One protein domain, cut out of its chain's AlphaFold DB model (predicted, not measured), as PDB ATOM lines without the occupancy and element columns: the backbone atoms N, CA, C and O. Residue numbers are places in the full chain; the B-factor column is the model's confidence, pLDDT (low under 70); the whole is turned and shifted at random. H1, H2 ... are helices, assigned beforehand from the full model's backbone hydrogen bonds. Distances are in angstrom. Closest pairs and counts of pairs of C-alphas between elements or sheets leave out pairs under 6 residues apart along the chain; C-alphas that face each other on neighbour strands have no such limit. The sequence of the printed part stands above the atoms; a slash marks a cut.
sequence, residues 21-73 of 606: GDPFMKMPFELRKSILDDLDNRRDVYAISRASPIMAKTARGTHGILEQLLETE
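Overview. This is residues 21 to 73 of the 606 residues of an uncharacterized protein of Colletotrichum graminicola (strain M1.001 / M2 / FGSC 10212) (UniProt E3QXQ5). Two short helices, H1 and H2, pack on residues 55 to 62 of one long helix, H3, whose residues 63 to 73 stick out as a free arm. H1 crosses H3 about perpendicular to it, only just so at 73 degrees, while H2 folds back into H3 as a hairpin. The printed part has 53 residues with three named helices, H1, H2, H3, and no named strand: all helix. It is compact, radius of gyration of the C-alphas 11.2 A, spanning 38 by 23 by 15 A.

Arrangement. H1, residues 29 to 38, touches H3, residues 53 to 73, with residues 55 to 62 of H3 alone, only just about perpendicular at 73 degrees; Lys 33 and Thr 58 have the closest C-alphas, 6.7 A. H2, residues 42 to 51, forms a helical hairpin with H3, touching its residues 55 to 59 alone, opposite ways at 38 degrees, only just steep; the closest C-alphas, of Ser 49 and Ala 56, are 4.2 A apart. H1 and H2 are close but not clearly touching; their closest C-alphas, of Leu 36 and Val 45, are 6.6 A apart. In H1, H2 and H3 every O i to N i+4 pair is within hydrogen-bond range.

Along the chain. H1 begins at C-alpha 29 (-22.235, -28.896, 19.731) and is 14.1 A long; H2 is 14.0 A. H3, 30.0 A, ends at C-alpha 73 (-34.650, -38.746, 37.568).

Size, cuts and confidence. The farthest C-alphas, of Gly 21 and Glu 73, are 38.6 A apart. The printed part has no cut, and both links are tight. Mean pLDDT of the printed part is 79.2; residues 21, 37 and 39 to 43 are under 70.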
ATOM      1  N   GLY A  21      -6.998 -28.907  12.712       69.75
ATOM      2  CA  GLY A  21      -7.225 -30.040  11.801       69.75
ATOM      3  C   GLY A  21      -8.322 -31.015  12.242       69.75
ATOM      4  O   GLY A  21      -8.550 -32.008  11.557       69.75
ATOM      5  N   ASP A  22      -8.979 -30.769  13.378       78.12
ATOM      6  CA  ASP A  22     -10.007 -31.666  13.904       78.12
ATOM      7  C   ASP A  22     -11.318 -31.498  13.103       78.12
ATOM      8  O   ASP A  22     -11.889 -30.397  13.089       78.12
ATOM      9  N   PRO A  23     -11.829 -32.558  12.437       82.94
ATOM     10  CA  PRO A  23     -13.035 -32.467  11.613       82.94
ATOM     11  C   PRO A  23     -14.278 -32.073  12.424       82.94
ATOM     12  O   PRO A  23     -15.215 -31.494  11.870       82.94
ATOM     13  N   PHE A  24     -14.276 -32.310  13.738       86.50
ATOM     14  CA  PHE A  24     -15.381 -31.967  14.628       86.50
ATOM     15  C   PHE A  24     -15.316 -30.520  15.130       86.50
ATOM     16  O   PHE A  24     -16.301 -30.023  15.675       86.50
ATOM     17  N   MET A  25     -14.210 -29.794  14.925       87.75
ATOM     18  CA  MET A  25     -14.061 -28.425  15.439       87.75
ATOM     19  C   MET A  25     -15.094 -27.453  14.856       87.75
ATOM     20  O   MET A  25     -15.591 -26.578  15.563       87.75
ATOM     21  N   LYS A  26     -15.435 -27.614  13.572       87.50
ATOM     22  CA  LYS A  26     -16.439 -26.786  12.881       87.50
ATOM     23  C   LYS A  26     -17.871 -27.280  13.092       87.50
ATOM     24  O   LYS A  26     -18.809 -26.627  12.644       87.50
ATOM     25  N   MET A  27     -18.046 -28.430  13.739       88.56
ATOM     26  CA  MET A  27     -19.353 -29.034  13.937       88.56
ATOM     27  C   MET A  27     -20.064 -28.393  15.147       88.56
ATOM     28  O   MET A  27     -19.463 -28.268  16.224       88.56
ATOM     29  N   PRO A  28     -21.348 -28.003  15.016       89.62
ATOM     30  CA  PRO A  28     -22.174 -27.570  16.140       89.62
ATOM     31  C   PRO A  28     -22.131 -28.562  17.306       89.62
ATOM     32  O   PRO A  28     -21.935 -29.765  17.109       89.62
ATOM     33  N   PHE A  29     -22.275 -28.056  18.531       82.12
ATOM     34  CA  PHE A  29     -22.235 -28.896  19.731       82.12
ATOM     35  C   PHE A  29     -23.326 -29.972  19.691       82.12
ATOM     36  O   PHE A  29     -23.076 -31.113  20.058       82.12
ATOM     37  N   GLU A  30     -24.493 -29.625  19.164       82.19
ATOM     38  CA  GLU A  30     -25.676 -30.472  19.049       82.19
ATOM     39  C   GLU A  30     -25.419 -31.678  18.141       82.19
ATOM     40  O   GLU A  30     -25.803 -32.792  18.481       82.19
ATOM     41  N   LEU A  31     -24.711 -31.483  17.022       85.00
ATOM     42  CA  LEU A  31     -24.349 -32.576  16.116       85.00
ATOM     43  C   LEU A  31     -23.249 -33.459  16.710       85.00
ATOM     44  O   LEU A  31     -23.339 -34.679  16.627       85.00
ATOM     45  N   ARG A  32     -22.251 -32.869  17.382       85.81
ATOM     46  CA  ARG A  32     -21.234 -33.647  18.111       85.81
ATOM     47  C   ARG A  32     -21.857 -34.475  19.233       85.81
ATOM     48  O   ARG A  32     -21.476 -35.625  19.425       85.81
ATOM     49  N   LYS A  33     -22.822 -33.897  19.952       79.06
ATOM     50  CA  LYS A  33     -23.609 -34.588  20.970       79.06
ATOM     51  C   LYS A  33     -24.431 -35.710  20.342       79.06
ATOM     52  O   LYS A  33     -24.345 -36.813  20.844       79.06
ATOM     53  N   SER A  34     -25.139 -35.464  19.237       79.06
ATOM     54  CA  SER A  34     -25.898 -36.503  18.523       79.06
ATOM     55  C   SER A  34     -25.013 -37.677  18.111       79.06
ATOM     56  O   SER A  34     -25.398 -38.817  18.314       79.06
ATOM     57  N   ILE A  35     -23.806 -37.409  17.598       80.00
ATOM     58  CA  ILE A  35     -22.856 -38.469  17.245       80.00
ATOM     59  C   ILE A  35     -22.498 -39.292  18.482       80.00
ATOM     60  O   ILE A  35     -22.596 -40.507  18.433       80.00
ATOM     61  N   LEU A  36     -22.121 -38.649  19.593       73.81
ATOM     62  CA  LEU A  36     -21.805 -39.359  20.841       73.81
ATOM     63  C   LEU A  36     -23.011 -40.118  21.409       73.81
ATOM     64  O   LEU A  36     -22.849 -41.214  21.928       73.81
ATOM     65  N   ASP A  37     -24.205 -39.543  21.288       67.44
ATOM     66  CA  ASP A  37     -25.475 -40.124  21.717       67.44
ATOM     67  C   ASP A  37     -25.861 -41.366  20.887       67.44
ATOM     68  O   ASP A  37     -26.584 -42.239  21.386       67.44
ATOM     69  N   ASP A  38     -25.403 -41.441  19.635       73.00
ATOM     70  CA  ASP A  38     -25.616 -42.567  18.722       73.00
ATOM     71  C   ASP A  38     -24.554 -43.670  18.881       73.00
ATOM     72  O   ASP A  38     -24.758 -44.792  18.412       73.00
ATOM     73  N   LEU A  39     -23.444 -43.399  19.578       68.81
ATOM     74  CA  LEU A  39     -22.457 -44.418  19.935       68.81
ATOM     75  C   LEU A  39     -22.955 -45.213  21.150       68.81
ATOM     76  O   LEU A  39     -22.833 -44.789  22.296       68.81
ATOM     77  N   ASP A  40     -23.507 -46.399  20.900       57.09
ATOM     78  CA  ASP A  40     -24.037 -47.279  21.952       57.09
ATOM     79  C   ASP A  40     -22.944 -48.030  22.746       57.09
ATOM     80  O   ASP A  40     -23.261 -48.736  23.706       57.09
ATOM     81  N   ASN A  41     -21.669 -47.898  22.365       60.34
ATOM     82  CA  ASN A  41     -20.573 -48.709  22.882       60.34
ATOM     83  C   ASN A  41     -19.377 -47.875  23.385       60.34
ATOM     84  O   ASN A  41     -18.918 -46.917  22.758       60.34
ATOM     85  N   ARG A  42     -18.823 -48.309  24.527       63.91
ATOM     86  CA  ARG A  42     -17.640 -47.744  25.191       63.91
ATOM     87  C   ARG A  42     -16.429 -47.655  24.264       63.91
ATOM     88  O   ARG A  42     -15.719 -46.651  24.328       63.91
ATOM     89  N   ARG A  43     -16.156 -48.673  23.435       66.56
ATOM     90  CA  ARG A  43     -14.969 -48.646  22.559       66.56
ATOM     91  C   ARG A  43     -15.068 -47.535  21.530       66.56
ATOM     92  O   ARG A  43     -14.076 -46.850  21.313       66.56
ATOM     93  N   ASP A  44     -16.252 -47.308  20.976       71.75
ATOM     94  CA  ASP A  44     -16.466 -46.269  19.973       71.75
ATOM     95  C   ASP A  44     -16.381 -44.870  20.588       71.75
ATOM     96  O   ASP A  44     -15.699 -43.997  20.047       71.75
ATOM     97  N   VAL A  45     -16.986 -44.672  21.767       70.38
ATOM     98  CA  VAL A  45     -16.872 -43.415  22.529       70.38
ATOM     99  C   VAL A  45     -15.412 -43.129  22.897       70.38
ATOM    100  O   VAL A  45     -14.944 -41.993  22.775       70.38
ATOM    101  N   TYR A  46     -14.659 -44.150  23.299       71.75
ATOM    102  CA  TYR A  46     -13.244 -44.006  23.628       71.75
ATOM    103  C   TYR A  46     -12.382 -43.758  22.384       71.75
ATOM    104  O   TYR A  46     -11.512 -42.885  22.390       71.75
ATOM    105  N   ALA A  47     -12.637 -44.482  21.292       77.25
ATOM    106  CA  ALA A  47     -11.925 -44.326  20.031       77.25
ATOM    107  C   ALA A  47     -12.115 -42.917  19.460       77.25
ATOM    108  O   ALA A  47     -11.129 -42.265  19.111       77.25
ATOM    109  N   ILE A  48     -13.352 -42.407  19.437       79.31
ATOM    110  CA  ILE A  48     -13.641 -41.063  18.927       79.31
ATOM    111  C   ILE A  48     -13.083 -39.969  19.845       79.31
ATOM    112  O   ILE A  48     -12.552 -38.973  19.353       79.31
ATOM    113  N   SER A  49     -13.117 -40.174  21.167       80.62
ATOM    114  CA  SER A  49     -12.557 -39.227  22.141       80.62
ATOM    115  C   SER A  49     -11.029 -39.177  22.074       80.62
ATOM    116  O   SER A  49     -10.437 -38.103  22.161       80.62
ATOM    117  N   ARG A  50     -10.361 -40.313  21.832       80.00
ATOM    118  CA  ARG A  50      -8.911 -40.339  21.582       80.00
ATOM    119  C   ARG A  50      -8.527 -39.758  20.228       80.00
ATOM    120  O   ARG A  50      -7.460 -39.159  20.115       80.00
ATOM    121  N   ALA A  51      -9.361 -39.958  19.211       82.62
ATOM    122  CA  ALA A  51      -9.110 -39.450  17.868       82.62
ATOM    123  C   ALA A  51      -9.333 -37.931  17.760       82.62
ATOM    124  O   ALA A  51      -8.683 -37.282  16.941       82.62
ATOM    125  N   SER A  52     -10.224 -37.361  18.579       85.38
ATOM    126  CA  SER A  52     -10.598 -35.946  18.534       85.38
ATOM    127  C   SER A  52     -10.649 -35.318  19.937       85.38
ATOM    128  O   SER A  52     -11.558 -35.610  20.721       85.38
ATOM    129  N   PRO A  53      -9.748 -34.363  20.246       85.12
ATOM    130  CA  PRO A  53      -9.817 -33.575  21.479       85.12
ATOM    131  C   PRO A  53     -11.135 -32.802  21.622       85.12
ATOM    132  O   PRO A  53     -11.610 -32.577  22.741       85.12
ATOM    133  N   ILE A  54     -11.747 -32.399  20.499       88.12
ATOM    134  CA  ILE A  54     -13.056 -31.741  20.495       88.12
ATOM    135  C   ILE A  54     -14.151 -32.714  20.934       88.12
ATOM    136  O   ILE A  54     -14.974 -32.338  21.768       88.12
ATOM    137  N   MET A  55     -14.140 -33.953  20.438       84.06
ATOM    138  CA  MET A  55     -15.086 -34.986  20.863       84.06
ATOM    139  C   MET A  55     -14.856 -35.406  22.313       84.06
ATOM    140  O   MET A  55     -15.836 -35.515  23.036       84.06
ATOM    141  N   ALA A  56     -13.611 -35.492  22.794       80.19
ATOM    142  CA  ALA A  56     -13.331 -35.713  24.220       80.19
ATOM    143  C   ALA A  56     -13.875 -34.583  25.115       80.19
ATOM    144  O   ALA A  56     -14.369 -34.807  26.222       80.19
ATOM    145  N   LYS A  57     -13.791 -33.325  24.659       84.12
ATOM    146  CA  LYS A  57     -14.394 -32.193  25.377       84.12
ATOM    147  C   LYS A  57     -15.922 -32.255  25.338       84.12
ATOM    148  O   LYS A  57     -16.549 -32.016  26.368       84.12
ATOM    149  N   THR A  58     -16.511 -32.579  24.187       84.12
ATOM    150  CA  THR A  58     -17.963 -32.763  24.068       84.12
ATOM    151  C   THR A  58     -18.436 -33.918  24.946       84.12
ATOM    152  O   THR A  58     -19.390 -33.720  25.681       84.12
ATOM    153  N   ALA A  59     -17.753 -35.065  24.960       77.00
ATOM    154  CA  ALA A  59     -18.096 -36.230  25.776       77.00
ATOM    155  C   ALA A  59     -18.129 -35.896  27.269       77.00
ATOM    156  O   ALA A  59     -19.106 -36.216  27.939       77.00
ATOM    157  N   ARG A  60     -17.141 -35.144  27.771       77.12
ATOM    158  CA  ARG A  60     -17.150 -34.633  29.155       77.12
ATOM    159  C   ARG A  60     -18.293 -33.652  29.431       77.12
ATOM    160  O   ARG A  60     -18.877 -33.679  30.508       77.12
ATOM    161  N   GLY A  61     -18.638 -32.797  28.467       78.38
ATOM    162  CA  GLY A  61     -19.799 -31.906  28.581       78.38
ATOM    163  C   GLY A  61     -21.130 -32.666  28.588       78.38
ATOM    164  O   GLY A  61     -21.993 -32.396  29.416       78.38
ATOM    165  N   THR A  62     -21.280 -33.652  27.702       73.50
ATOM    166  CA  THR A  62     -22.446 -34.537  27.637       73.50
ATOM    167  C   THR A  62     -22.559 -35.395  28.891       73.50
ATOM    168  O   THR A  62     -23.668 -35.582  29.376       73.50
ATOM    169  N   HIS A  63     -21.436 -35.845  29.458       77.06
ATOM    170  CA  HIS A  63     -21.404 -36.560  30.729       77.06
ATOM    171  C   HIS A  63     -22.057 -35.765  31.845       77.06
ATOM    172  O   HIS A  63     -22.996 -36.265  32.444       77.06
ATOM    173  N   GLY A  64     -21.621 -34.520  32.073       78.44
ATOM    174  CA  GLY A  64     -22.199 -33.694  33.132       78.44
ATOM    175  C   GLY A  64     -23.704 -33.479  32.948       78.44
ATOM    176  O   GLY A  64     -24.450 -33.510  33.918       78.44
ATOM    177  N   ILE A  65     -24.171 -33.340  31.701       79.38
ATOM    178  CA  ILE A  65     -25.606 -33.216  31.394       79.38
ATOM    179  C   ILE A  65     -26.350 -34.530  31.670       79.38
ATOM    180  O   ILE A  65     -27.444 -34.505  32.228       79.38
ATOM    181  N   LEU A  66     -25.791 -35.669  31.257       80.50
ATOM    182  CA  LEU A  66     -26.424 -36.978  31.407       80.50
ATOM    183  C   LEU A  66     -26.433 -37.444  32.864       80.50
ATOM    184  O   LEU A  66     -27.441 -37.966  33.327       80.50
ATOM    185  N   GLU A  67     -25.336 -37.224  33.583       85.75
ATOM    186  CA  GLU A  67     -25.232 -37.442  35.023       85.75
ATOM    187  C   GLU A  67     -26.274 -36.589  35.744       85.75
ATOM    188  O   GLU A  67     -27.099 -37.140  36.458       85.75
ATOM    189  N   GLN A  68     -26.348 -35.283  35.463       83.19
ATOM    190  CA  GLN A  68     -27.355 -34.407  36.065       83.19
ATOM    191  C   GLN A  68     -28.793 -34.848  35.740       83.19
ATOM    192  O   GLN A  68     -29.672 -34.769  36.602       83.19
ATOM    193  N   LEU A  69     -29.053 -35.316  34.517       84.38
ATOM    194  CA  LEU A  69     -30.359 -35.848  34.123       84.38
ATOM    195  C   LEU A  69     -30.703 -37.104  34.929       84.38
ATOM    196  O   LEU A  69     -31.746 -37.147  35.576       84.38
ATOM    197  N   LEU A  70     -29.798 -38.082  34.974       86.75
ATOM    198  CA  LEU A  70     -29.991 -39.309  35.744       86.75
ATOM    199  C   LEU A  70     -30.078 -39.038  37.250       86.75
ATOM    200  O   LEU A  70     -30.879 -39.666  37.932       86.75
ATOM    201  N   GLU A  71     -29.315 -38.086  37.785       88.69
ATOM    202  CA  GLU A  71     -29.428 -37.647  39.178       88.69
ATOM    203  C   GLU A  71     -30.770 -36.972  39.459       88.69
ATOM    204  O   GLU A  71     -31.307 -37.128  40.552       88.69
ATOM    205  N   THR A  72     -31.331 -36.250  38.491       83.69
ATOM    206  CA  THR A  72     -32.658 -35.635  38.625       83.69
ATOM    207  C   THR A  72     -33.757 -36.698  38.608       83.69
ATOM    208  O   THR A  72     -34.703 -36.617  39.389       83.69
ATOM    209  N   GLU A  73     -33.629 -37.710  37.750       81.94
ATOM    210  CA  GLU A  73     -34.650 -38.746  37.568       81.94
ATOM    211  C   GLU A  73     -34.580 -39.858  38.630       81.94
ATOM    212  O   GLU A  73     -35.607 -40.280  39.170       81.94
TER     213      GLU A  73